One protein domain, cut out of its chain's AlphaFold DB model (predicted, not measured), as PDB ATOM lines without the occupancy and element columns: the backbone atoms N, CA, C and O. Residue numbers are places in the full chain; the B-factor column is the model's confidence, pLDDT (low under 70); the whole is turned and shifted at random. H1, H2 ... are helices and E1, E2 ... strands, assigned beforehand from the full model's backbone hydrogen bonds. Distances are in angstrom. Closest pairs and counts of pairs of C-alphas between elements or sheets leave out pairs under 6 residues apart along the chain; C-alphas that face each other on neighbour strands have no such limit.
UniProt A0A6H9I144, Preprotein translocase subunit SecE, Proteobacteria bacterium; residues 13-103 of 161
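This is residues 13 to 103 of the 161 residues of the protein "Preprotein translocase subunit SecE" of Proteobacteria bacterium (UniProt A0A6H9I144). Two long helices, H1 and H2, run side by side, with the hairpin E1 and E2 at one end and the shorter H3 turned across the other. The 91 printed residues hold three named helices and two named strands, in the order H1, E1, E2, H2, H3; the sheet is antiparallel and the class mostly helix. The whole is elongated, 54 by 28 by 24 A, and only just loose, close to extended, with a radius of gyration of the C-alphas of 18.3 A.

E1 is residues 46 to 51 and E2 residues 58 to 62. H2 is residues 63 to 84, 31.6 A long. H1, residues 13 to 38, 36.7 A, begins at C-alpha 13 (42.164, 10.980, 70.653). H3, residues 86 to 99, 19.7 A, ends at C-alpha 99 (53.973, 9.867, 71.129).

In the hairpin, N 47 and O 61 are within hydrogen-bond range, 2.8 A. H1 touches H2, closest C-alphas Leu 37 and Gly 64, 5.6 A, opposite ways at a shallow tilt of 20 degrees. H1 touches H3 with residues 14 to 15 alone, closest C-alphas Ser 14 and Leu 92, 5.9 A. Every O i to N i+4 pair in H1, H2 and H3 is within hydrogen-bond range.

The printed part has no cut and no long link. Residues 41 to 61 have pLDDT under 70.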
ATOM      1  N   TRP A  13      41.723  12.258  71.213       84.12
ATOM      2  CA  TRP A  13      42.164  10.980  70.653       84.12
ATOM      3  C   TRP A  13      42.796  10.060  71.702       84.12
ATOM      4  O   TRP A  13      42.407   8.900  71.783       84.12
ATOM      5  N   SER A  14      43.695  10.567  72.554       85.94
ATOM      6  CA  SER A  14      44.320   9.766  73.620       85.94
ATOM      7  C   SER A  14      43.283   9.230  74.607       85.94
ATOM      8  O   SER A  14      43.298   8.052  74.960       85.94
ATOM      9  N   ARG A  15      42.330  10.078  75.013       85.69
ATOM     10  CA  ARG A  15      41.245   9.694  75.929       85.69
ATOM     11  C   ARG A  15      40.237   8.764  75.265       85.69
ATOM     12  O   ARG A  15      39.771   7.835  75.915       85.69
ATOM     13  N   GLY A  16      39.938   8.971  73.983       88.19
ATOM     14  CA  GLY A  16      39.084   8.083  73.195       88.19
ATOM     15  C   GLY A  16      39.685   6.687  73.028       88.19
ATOM     16  O   GLY A  16      38.989   5.697  73.230       88.19
ATOM     17  N   LEU A  17      40.987   6.593  72.740       89.12
ATOM     18  CA  LEU A  17      41.699   5.313  72.657       89.12
ATOM     19  C   LEU A  17      41.749   4.601  74.013       89.12
ATOM     20  O   LEU A  17      41.466   3.407  74.084       89.12
ATOM     21  N   ALA A  18      42.036   5.331  75.093       90.62
ATOM     22  CA  ALA A  18      42.017   4.773  76.443       90.62
ATOM     23  C   ALA A  18      40.608   4.301  76.856       90.62
ATOM     24  O   ALA A  18      40.463   3.222  77.430       90.62
ATOM     25  N   ALA A  19      39.561   5.056  76.502       91.50
ATOM     26  CA  ALA A  19      38.169   4.645  76.692       91.50
ATOM     27  C   ALA A  19      37.837   3.379  75.905       91.50
ATOM     28  O   ALA A  19      37.234   2.464  76.459       91.50
ATOM     29  N   GLY A  20      38.269   3.296  74.644       92.44
ATOM     30  CA  GLY A  20      38.105   2.102  73.818       92.44
ATOM     31  C   GLY A  20      38.780   0.877  74.434       92.44
ATOM     32  O   GLY A  20      38.154  -0.174  74.546       92.44
ATOM     33  N   ALA A  21      40.019   1.018  74.911       92.75
ATOM     34  CA  ALA A  21      40.743  -0.065  75.574       92.75
ATOM     35  C   ALA A  21      40.035  -0.535  76.859       92.75
ATOM     36  O   ALA A  21      39.825  -1.734  77.042       92.75
ATOM     37  N   LEU A  22      39.602   0.392  77.720       92.75
ATOM     38  CA  LEU A  22      38.852   0.055  78.937       92.75
ATOM     39  C   LEU A  22      37.488  -0.572  78.625       92.75
ATOM     40  O   LEU A  22      37.066  -1.488  79.329       92.75
ATOM     41  N   ALA A  23      36.817  -0.129  77.560       92.19
ATOM     42  CA  ALA A  23      35.566  -0.725  77.109       92.19
ATOM     43  C   ALA A  23      35.768  -2.171  76.635       92.19
ATOM     44  O   ALA A  23      34.980  -3.038  77.002       92.19
ATOM     45  N   LEU A  24      36.841  -2.462  75.891       94.56
ATOM     46  CA  LEU A  24      37.173  -3.834  75.484       94.56
ATOM     47  C   LEU A  24      37.454  -4.734  76.691       94.56
ATOM     48  O   LEU A  24      36.951  -5.854  76.745       94.56
ATOM     49  N   VAL A  25      38.193  -4.231  77.683       94.88
ATOM     50  CA  VAL A  25      38.426  -4.952  78.944       94.88
ATOM     51  C   VAL A  25      37.111  -5.204  79.682       94.88
ATOM     52  O   VAL A  25      36.894  -6.311  80.169       94.88
ATOM     53  N   ALA A  26      36.209  -4.220  79.735       93.38
ATOM     54  CA  ALA A  26      34.899  -4.381  80.359       93.38
ATOM     55  C   ALA A  26      34.037  -5.425  79.630       93.38
ATOM     56  O   ALA A  26      33.421  -6.263  80.283       93.38
ATOM     57  N   VAL A  27      34.027  -5.421  78.292       93.56
ATOM     58  CA  VAL A  27      33.319  -6.432  77.488       93.56
ATOM     59  C   VAL A  27      33.887  -7.822  77.758       93.56
ATOM     60  O   VAL A  27      33.121  -8.735  78.060       93.56
ATOM     61  N   PHE A  28      35.213  -7.976  77.714       95.12
ATOM     62  CA  PHE A  28      35.871  -9.258  77.965       95.12
ATOM     63  C   PHE A  28      35.613  -9.766  79.393       95.12
ATOM     64  O   PHE A  28      35.213 -10.913  79.598       95.12
ATOM     65  N   GLY A  29      35.756  -8.890  80.389       91.12
ATOM     66  CA  GLY A  29      35.494  -9.222  81.787       91.12
ATOM     67  C   GLY A  29      34.046  -9.653  82.020       91.12
ATOM     68  O   GLY A  29      33.796 -10.626  82.731       91.12
ATOM     69  N   VAL A  30      33.086  -8.988  81.375       92.81
ATOM     70  CA  VAL A  30      31.666  -9.347  81.478       92.81
ATOM     71  C   VAL A  30      31.344 -10.627  80.708       92.81
ATOM     72  O   VAL A  30      30.517 -11.404  81.183       92.81
ATOM     73  N   SER A  31      32.009 -10.915  79.583       89.81
ATOM     74  CA  SER A  31      31.829 -12.197  78.886       89.81
ATOM     75  C   SER A  31      32.313 -13.386  79.717       89.81
ATOM     76  O   SER A  31      31.605 -14.389  79.812       89.81
ATOM     77  N   GLU A  32      33.458 -13.251  80.389       92.25
ATOM     78  CA  GLU A  32      33.974 -14.281  81.298       92.25
ATOM     79  C   GLU A  32      33.084 -14.422  82.539       92.25
ATOM     80  O   GLU A  32      32.736 -15.533  82.945       92.25
ATOM     81  N   LEU A  33      32.624 -13.296  83.098       88.69
ATOM     82  CA  LEU A  33      31.689 -13.288  84.222       88.69
ATOM     83  C   LEU A  33      30.366 -13.978  83.861       88.69
ATOM     84  O   LEU A  33      29.860 -14.781  84.643       88.69
ATOM     85  N   HIS A  34      29.822 -13.713  82.674       87.00
ATOM     86  CA  HIS A  34      28.622 -14.377  82.178       87.00
ATOM     87  C   HIS A  34      28.856 -15.882  81.974       87.00
ATOM     88  O   HIS A  34      28.015 -16.701  82.351       87.00
ATOM     89  N   GLY A  35      30.018 -16.269  81.439       85.00
ATOM     90  CA  GLY A  35      30.436 -17.669  81.339       85.00
ATOM     91  C   GLY A  35      30.505 -18.371  82.700       85.00
ATOM     92  O   GLY A  35      30.072 -19.516  82.828       85.00
ATOM     93  N   ALA A  36      30.981 -17.682  83.738       84.94
ATOM     94  CA  ALA A  36      31.014 -18.202  85.102       84.94
ATOM     95  C   ALA A  36      29.614 -18.280  85.742       84.94
ATOM     96  O   ALA A  36      29.271 -19.289  86.365       84.94
ATOM     97  N   LEU A  37      28.778 -17.250  85.562       82.81
ATOM     98  CA  LEU A  37      27.437 -17.185  86.158       82.81
ATOM     99  C   LEU A  37      26.441 -18.134  85.491       82.81
ATOM    100  O   LEU A  37      25.623 -18.735  86.184       82.81
ATOM    101  N   SER A  38      26.524 -18.320  84.174       78.44
ATOM    102  CA  SER A  38      25.641 -19.229  83.425       78.44
ATOM    103  C   SER A  38      25.798 -20.701  83.832       78.44
ATOM    104  O   SER A  38      24.851 -21.478  83.699       78.44
ATOM    105  N   ARG A  39      26.952 -21.080  84.398       80.31
ATOM    106  CA  ARG A  39      27.198 -22.420  84.966       80.31
ATOM    107  C   ARG A  39      26.516 -22.642  86.321       80.31
ATOM    108  O   ARG A  39      26.432 -23.780  86.776       80.31
ATOM    109  N   SER A  40      26.033 -21.585  86.976       76.38
ATOM    110  CA  SER A  40      25.395 -21.668  88.294       76.38
ATOM    111  C   SER A  40      23.876 -21.843  88.169       76.38
ATOM    112  O   SER A  40      23.170 -20.945  87.716       76.38
ATOM    113  N   VAL A  41      23.356 -22.984  88.635       64.38
ATOM    114  CA  VAL A  41      21.932 -23.373  88.523       64.38
ATOM    115  C   VAL A  41      20.976 -22.370  89.188       64.38
ATOM    116  O   VAL A  41      19.890 -22.116  88.675       64.38
ATOM    117  N   SER A  42      21.375 -21.754  90.305       67.88
ATOM    118  CA  SER A  42      20.550 -20.787  91.046       67.88
ATOM    119  C   SER A  42      20.396 -19.438  90.338       67.88
ATOM    120  O   SER A  42      19.367 -18.778  90.483       67.88
ATOM    121  N   LEU A  43      21.404 -19.032  89.562       63.34
ATOM    122  CA  LEU A  43      21.442 -17.747  88.863       63.34
ATOM    123  C   LEU A  43      20.924 -17.840  87.433       63.34
ATOM    124  O   LEU A  43      20.653 -16.792  86.851       63.34
ATOM    125  N   ASN A  44      20.748 -19.059  86.905       65.62
ATOM    126  CA  ASN A  44      20.199 -19.317  85.575       65.62
ATOM    127  C   ASN A  44      18.659 -19.459  85.550       65.62
ATOM    128  O   ASN A  44      18.074 -19.922  84.576       65.62
ATOM    129  N   ARG A  45      17.979 -19.087  86.642       67.81
ATOM    130  CA  ARG A  45      16.514 -19.096  86.706       67.81
ATOM    131  C   ARG A  45      15.957 -17.918  85.903       67.81
ATOM    132  O   ARG A  45      16.323 -16.774  86.170       67.81
ATOM    133  N   GLU A  46      15.069 -18.196  84.956       68.19
ATOM    134  CA  GLU A  46      14.403 -17.167  84.152       68.19
ATOM    135  C   GLU A  46      13.496 -16.301  85.046       68.19
ATOM    136  O   GLU A  46      12.635 -16.833  85.752       68.19
ATOM    137  N   LEU A  47      13.687 -14.975  85.050       62.69
ATOM    138  CA  LEU A  47      12.778 -14.040  85.731       62.69
ATOM    139  C   LEU A  47      11.611 -13.634  84.831       62.69
ATOM    140  O   LEU A  47      10.484 -13.514  85.304       62.69
ATOM    141  N   ALA A  48      11.893 -13.346  83.560       61.31
ATOM    142  CA  ALA A  48      10.909 -12.873  82.594       61.31
ATOM    143  C   ALA A  48      11.410 -13.112  81.166       61.31
ATOM    144  O   ALA A  48      12.585 -12.911  80.870       61.31
ATOM    145  N   ALA A  49      10.517 -13.492  80.253       59.97
ATOM    146  CA  ALA A  49      10.831 -13.473  78.830       59.97
ATOM    147  C   ALA A  49      10.828 -12.013  78.353       59.97
ATOM    148  O   ALA A  49       9.771 -11.382  78.295       59.97
ATOM    149  N   ALA A  50      12.004 -11.468  78.041       60.69
ATOM    150  CA  ALA A  50      12.138 -10.132  77.479       60.69
ATOM    151  C   ALA A  50      12.312 -10.247  75.959       60.69
ATOM    152  O   ALA A  50      13.267 -10.848  75.465       60.69
ATOM    153  N   THR A  51      11.375  -9.671  75.208       56.22
ATOM    154  CA  THR A  51      11.494  -9.543  73.752       56.22
ATOM    155  C   THR A  51      12.125  -8.191  73.447       56.22
ATOM    156  O   THR A  51      11.552  -7.151  73.773       56.22
ATOM    157  N   ILE A  52      13.307  -8.190  72.829       59.72
ATOM    158  CA  ILE A  52      13.953  -6.951  72.383       59.72
ATOM    159  C   ILE A  52      13.197  -6.455  71.136       59.72
ATOM    160  O   ILE A  52      13.138  -7.195  70.150       59.72
ATOM    161  N   PRO A  53      12.644  -5.225  71.132       54.78
ATOM    162  CA  PRO A  53      11.679  -4.769  70.122       54.78
ATOM    163  C   PRO A  53      12.226  -4.629  68.688       54.78
ATOM    164  O   PRO A  53      11.456  -4.338  67.784       54.78
ATOM    165  N   PHE A  54      13.524  -4.857  68.457       58.22
ATOM    166  CA  PHE A  54      14.172  -4.679  67.149       58.22
ATOM    167  C   PHE A  54      14.754  -5.958  66.529       58.22
ATOM    168  O   PHE A  54      15.168  -5.918  65.377       58.22
ATOM    169  N   ILE A  55      14.837  -7.069  67.271       63.59
ATOM    170  CA  ILE A  55      15.570  -8.273  66.819       63.59
ATOM    171  C   ILE A  55      14.705  -9.546  66.910       63.59
ATOM    172  O   ILE A  55      15.141 -10.613  66.501       63.59
ATOM    173  N   GLU A  56      13.477  -9.470  67.442       57.09
ATOM    174  CA  GLU A  56      12.585 -10.630  67.680       57.09
ATOM    175  C   GLU A  56      13.242 -11.813  68.433       57.09
ATOM    176  O   GLU A  56      12.669 -12.892  68.562       57.09
ATOM    177  N   MET A  57      14.433 -11.617  69.008       52.72
ATOM    178  CA  MET A  57      15.086 -12.599  69.857       52.72
ATOM    179  C   MET A  57      14.431 -12.569  71.232       52.72
ATOM    180  O   MET A  57      14.452 -11.558  71.941       52.72
ATOM    181  N   ARG A  58      13.857 -13.712  71.613       54.94
ATOM    182  CA  ARG A  58      13.445 -13.987  72.988       54.94
ATOM    183  C   ARG A  58      14.695 -14.209  73.821       54.94
ATOM    184  O   ARG A  58      15.322 -15.261  73.729       54.94
ATOM    185  N   VAL A  59      15.048 -13.223  74.633       61.38
ATOM    186  CA  VAL A  59      16.086 -13.386  75.647       61.38
ATOM    187  C   VAL A  59      15.372 -13.664  76.962       61.38
ATOM    188  O   VAL A  59      14.586 -12.845  77.444       61.38
ATOM    189  N   ALA A  60      15.605 -14.841  77.538       64.44
ATOM    190  CA  ALA A  60      15.203 -15.092  78.911       64.44
ATOM    191  C   ALA A  60      16.020 -14.153  79.807       64.44
ATOM    192  O   ALA A  60      17.246 -14.242  79.862       64.44
ATOM    193  N   ALA A  61      15.359 -13.187  80.445       64.75
ATOM    194  CA  ALA A  61      16.008 -12.291  81.382       64.75
ATOM    195  C   ALA A  61      16.320 -13.092  82.645       64.75
ATOM    196  O   ALA A  61      15.431 -13.439  83.422       64.75
ATOM    197  N   THR A  62      17.592 -13.413  82.813       79.56
ATOM    198  CA  THR A  62      18.098 -14.256  83.893       79.56
ATOM    199  C   THR A  62      18.829 -13.396  84.926       79.56
ATOM    200  O   THR A  62      19.418 -12.375  84.563       79.56
ATOM    201  N   TRP A  63      18.853 -13.787  86.209       76.88
ATOM    202  CA  TRP A  63      19.599 -13.047  87.247       76.88
ATOM    203  C   TRP A  63      21.072 -12.863  86.866       76.88
ATOM    204  O   TRP A  63      21.646 -11.801  87.109       76.88
ATOM    205  N   GLY A  64      21.653 -13.857  86.183       80.50
ATOM    206  CA  GLY A  64      22.991 -13.757  85.607       80.50
ATOM    207  C   GLY A  64      23.179 -12.569  84.660       80.50
ATOM    208  O   GLY A  64      24.169 -11.850  84.780       80.50
ATOM    209  N   LEU A  65      22.213 -12.303  83.776       81.38
ATOM    210  CA  LEU A  65      22.262 -11.175  82.840       81.38
ATOM    211  C   LEU A  65      22.108  -9.828  83.550       81.38
ATOM    212  O   LEU A  65      22.794  -8.874  83.191       81.38
ATOM    213  N   VAL A  66      21.261  -9.751  84.580       84.50
ATOM    214  CA  VAL A  66      21.089  -8.527  85.382       84.50
ATOM    215  C   VAL A  66      22.392  -8.160  86.091       84.50
ATOM    216  O   VAL A  66      22.824  -7.010  86.029       84.50
ATOM    217  N   ILE A  67      23.057  -9.140  86.709       86.00
ATOM    218  CA  ILE A  67      24.352  -8.933  87.373       86.00
ATOM    219  C   ILE A  67      25.414  -8.524  86.349       86.00
ATOM    220  O   ILE A  67      26.134  -7.555  86.576       86.00
ATOM    221  N   CYS A  68      25.480  -9.200  85.199       86.88
ATOM    222  CA  CYS A  68      26.411  -8.841  84.129       86.88
ATOM    223  C   CYS A  68      26.183  -7.408  83.625       86.88
ATOM    224  O   CYS A  68      27.143  -6.658  83.472       86.88
ATOM    225  N   GLY A  69      24.927  -6.994  83.432       88.31
ATOM    226  CA  GLY A  69      24.577  -5.628  83.041       88.31
ATOM    227  C   GLY A  69      24.934  -4.585  84.107       88.31
ATOM    228  O   GLY A  69      25.465  -3.520  83.784       88.31
ATOM    229  N   ALA A  70      24.712  -4.896  85.384       91.00
ATOM    230  CA  ALA A  70      25.093  -4.023  86.494       91.00
ATOM    231  C   ALA A  70      26.621  -3.870  86.603       91.00
ATOM    232  O   ALA A  70      27.126  -2.759  86.747       91.00
ATOM    233  N   VAL A  71      27.373  -4.964  86.465       91.19
ATOM    234  CA  VAL A  71      28.843  -4.928  86.472       91.19
ATOM    235  C   VAL A  71      29.371  -4.176  85.253       91.19
ATOM    236  O   VAL A  71      30.243  -3.325  85.400       91.19
ATOM    237  N   PHE A  72      28.804  -4.407  84.067       92.38
ATOM    238  CA  PHE A  72      29.193  -3.687  82.854       92.38
ATOM    239  C   PHE A  72      29.004  -2.173  83.000       92.38
ATOM    240  O   PHE A  72      29.917  -1.398  82.716       92.38
ATOM    241  N   THR A  73      27.841  -1.741  83.492       91.94
ATOM    242  CA  THR A  73      27.561  -0.314  83.709       91.94
ATOM    243  C   THR A  73      28.458   0.289  84.791       91.94
ATOM    244  O   THR A  73      28.963   1.396  84.600       91.94
ATOM    245  N   ALA A  74      28.747  -0.445  85.871       93.12
ATOM    246  CA  ALA A  74      29.713  -0.028  86.886       93.12
ATOM    247  C   ALA A  74      31.134   0.124  86.313       93.12
ATOM    248  O   ALA A  74      31.805   1.115  86.602       93.12
ATOM    249  N   CYS A  75      31.581  -0.799  85.456       92.69
ATOM    250  CA  CYS A  75      32.872  -0.705  84.771       92.69
ATOM    251  C   CYS A  75      32.943   0.514  83.843       92.69
ATOM    252  O   CYS A  75      33.944   1.229  83.862       92.69
ATOM    253  N   LEU A  76      31.888   0.793  83.069       92.44
ATOM    254  CA  LEU A  76      31.837   1.980  82.210       92.44
ATOM    255  C   LEU A  76      31.839   3.281  83.021       92.44
ATOM    256  O   LEU A  76      32.562   4.215  82.676       92.44
ATOM    257  N   ALA A  77      31.082   3.338  84.118       92.62
ATOM    258  CA  ALA A  77      31.081   4.485  85.019       92.62
ATOM    259  C   ALA A  77      32.455   4.688  85.682       92.62
ATOM    260  O   ALA A  77      32.952   5.813  85.748       92.62
ATOM    261  N   GLY A  78      33.104   3.601  86.111       91.81
ATOM    262  CA  GLY A  78      34.461   3.621  86.655       91.81
ATOM    263  C   GLY A  78      35.495   4.094  85.631       91.81
ATOM    264  O   GLY A  78      36.310   4.959  85.942       91.81
ATOM    265  N   ALA A  79      35.420   3.601  84.392       90.88
ATOM    266  CA  ALA A  79      36.276   4.044  83.293       90.88
ATOM    267  C   ALA A  79      36.069   5.533  82.985       90.88
ATOM    268  O   ALA A  79      37.037   6.279  82.849       90.88
ATOM    269  N   TRP A  80      34.816   5.991  82.942       89.88
ATOM    270  CA  TRP A  80      34.484   7.402  82.760       89.88
ATOM    271  C   TRP A  80      35.068   8.270  83.877       89.88
ATOM    272  O   TRP A  80      35.675   9.305  83.603       89.88
ATOM    273  N   PHE A  81      34.922   7.853  85.135       90.88
ATOM    274  CA  PHE A  81      35.479   8.579  86.275       90.88
ATOM    275  C   PHE A  81      37.010   8.631  86.220       90.88
ATOM    276  O   PHE A  81      37.596   9.701  86.381       90.88
ATOM    277  N   LEU A  82      37.657   7.503  85.915       88.88
ATOM    278  CA  LEU A  82      39.110   7.402  85.811       88.88
ATOM    279  C   LEU A  82      39.665   8.293  84.694       88.88
ATOM    280  O   LEU A  82      40.609   9.039  84.924       88.88
ATOM    281  N   LEU A  83      39.063   8.271  83.503       87.19
ATOM    282  CA  LEU A  83      39.525   9.048  82.344       87.19
ATOM    283  C   LEU A  83      39.234  10.550  82.443       87.19
ATOM    284  O   LEU A  83      39.825  11.344  81.708       87.19
ATOM    285  N   ASN A  84      38.301  10.938  83.310       85.44
ATOM    286  CA  ASN A  84      37.986  12.336  83.596       85.44
ATOM    287  C   ASN A  84      38.716  12.864  84.833       85.44
ATOM    288  O   ASN A  84      38.651  14.059  85.112       85.44
ATOM    289  N   HIS A  85      39.420  11.998  85.561       88.44
ATOM    290  CA  HIS A  85      40.241  12.415  86.679       88.44
ATOM    291  C   HIS A  85      41.409  13.283  86.171       88.44
ATOM    292  O   HIS A  85      42.107  12.858  85.246       88.44
ATOM    293  N   PRO A  86      41.681  14.458  86.774       86.94
ATOM    294  CA  PRO A  86      42.634  15.438  86.238       86.94
ATOM    295  C   PRO A  86      44.019  14.836  85.990       86.94
ATOM    296  O   PRO A  86      44.536  14.926  84.889       86.94
ATOM    297  N   LYS A  87      44.557  14.079  86.957       86.88
ATOM    298  CA  LYS A  87      45.870  13.423  86.809       86.88
ATOM    299  C   LYS A  87      45.940  12.423  85.651       86.88
ATOM    300  O   LYS A  87      46.973  12.302  85.009       86.88
ATOM    301  N   ALA A  88      44.866  11.669  85.422       86.75
ATOM    302  CA  ALA A  88      44.833  10.668  84.360       86.75
ATOM    303  C   ALA A  88      44.664  11.339  82.996       86.75
ATOM    304  O   ALA A  88      45.292  10.925  82.026       86.75
ATOM    305  N   ALA A  89      43.852  12.398  82.935       86.19
ATOM    306  CA  ALA A  89      43.736  13.227  81.751       86.19
ATOM    307  C   ALA A  89      45.099  13.838  81.400       86.19
ATOM    308  O   ALA A  89      45.577  13.584  80.301       86.19
ATOM    309  N   ASP A  90      45.749  14.541  82.331       89.06
ATOM    310  CA  ASP A  90      47.052  15.185  82.114       89.06
ATOM    311  C   ASP A  90      48.104  14.177  81.632       89.06
ATOM    312  O   ASP A  90      48.760  14.409  80.619       89.06
ATOM    313  N   PHE A  91      48.176  13.001  82.264       89.44
ATOM    314  CA  PHE A  91      49.073  11.923  81.842       89.44
ATOM    315  C   PHE A  91      48.805  11.441  80.406       89.44
ATOM    316  O   PHE A  91      49.737  11.264  79.622       89.44
ATOM    317  N   LEU A  92      47.538  11.225  80.030       89.06
ATOM    318  CA  LEU A  92      47.173  10.789  78.674       89.06
ATOM    319  C   LEU A  92      47.470  11.858  77.616       89.06
ATOM    320  O   LEU A  92      47.706  11.537  76.447       89.06
ATOM    321  N   ILE A  93      47.423  13.123  78.014       87.81
ATOM    322  CA  ILE A  93      47.704  14.264  77.149       87.81
ATOM    323  C   ILE A  93      49.204  14.378  76.935       87.81
ATOM    324  O   ILE A  93      49.636  14.378  75.786       87.81
ATOM    325  N   GLU A  94      49.981  14.376  78.015       90.00
ATOM    326  CA  GLU A  94      51.443  14.390  77.980       90.00
ATOM    327  C   GLU A  94      51.984  13.195  77.190       90.00
ATOM    328  O   GLU A  94      52.776  13.364  76.266       90.00
ATOM    329  N   THR A  95      51.462  11.993  77.454       90.06
ATOM    330  CA  THR A  95      51.801  10.797  76.672       90.06
ATOM    331  C   THR A  95      51.434  10.987  75.201       90.06
ATOM    332  O   THR A  95      52.218  10.653  74.322       90.06
ATOM    333  N   GLY A  96      50.261  11.550  74.900       87.19
ATOM    334  CA  GLY A  96      49.854  11.837  73.524       87.19
ATOM    335  C   GLY A  96      50.788  12.819  72.811       87.19
ATOM    336  O   GLY A  96      51.068  12.646  71.627       87.19
ATOM    337  N   GLU A  97      51.289  13.827  73.520       87.69
ATOM    338  CA  GLU A  97      52.273  14.779  73.001       87.69
ATOM    339  C   GLU A  97      53.650  14.131  72.811       87.69
ATOM    340  O   GLU A  97      54.296  14.369  71.789       87.69
ATOM    341  N   GLU A  98      54.064  13.250  73.721       89.06
ATOM    342  CA  GLU A  98      55.317  12.503  73.609       89.06
ATOM    343  C   GLU A  98      55.281  11.501  72.445       89.06
ATOM    344  O   GLU A  98      56.208  11.444  71.637       89.06
ATOM    345  N   MET A  99      54.161  10.797  72.252       84.81
ATOM    346  CA  MET A  99      53.973   9.867  71.129       84.81
ATOM    347  C   MET A  99      53.983  10.563  69.756       84.81
ATOM    348  O   MET A  99      54.201   9.899  68.741       84.81
ATOM    349  N   ARG A 100      53.770  11.887  69.695       81.75
ATOM    350  CA  ARG A 100      53.923  12.678  68.456       81.75
ATOM    351  C   ARG A 100      55.378  12.996  68.122       81.75
ATOM    352  O   ARG A 100      55.646  13.359  66.983       81.75
ATOM    353  N   LYS A 101      56.298  12.879  69.083       82.25
ATOM    354  CA  LYS A 101      57.744  13.045  68.861       82.25
ATOM    355  C   LYS A 101      58.397  11.761  68.345       82.25
ATOM    356  O   LYS A 101      59.516  11.804  67.844       82.25
ATOM    357  N   VAL A 102      57.710  10.626  68.470       81.81
ATOM    358  CA  VAL A 102      58.190   9.328  67.993       81.81
ATOM    359  C   VAL A 102      58.228   9.315  66.464       81.81
ATOM    360  O   VAL A 102      57.243   9.633  65.800       81.81
ATOM    361  N   SER A 103      59.364   8.899  65.904       71.94
ATOM    362  CA  SER A 103      59.563   8.700  64.468       71.94
ATOM    363  C   SER A 103      58.821   7.445  63.996       71.94
ATOM    364  O   SER A 103      59.359   6.334  64.011       71.94
TER     365      SER A 103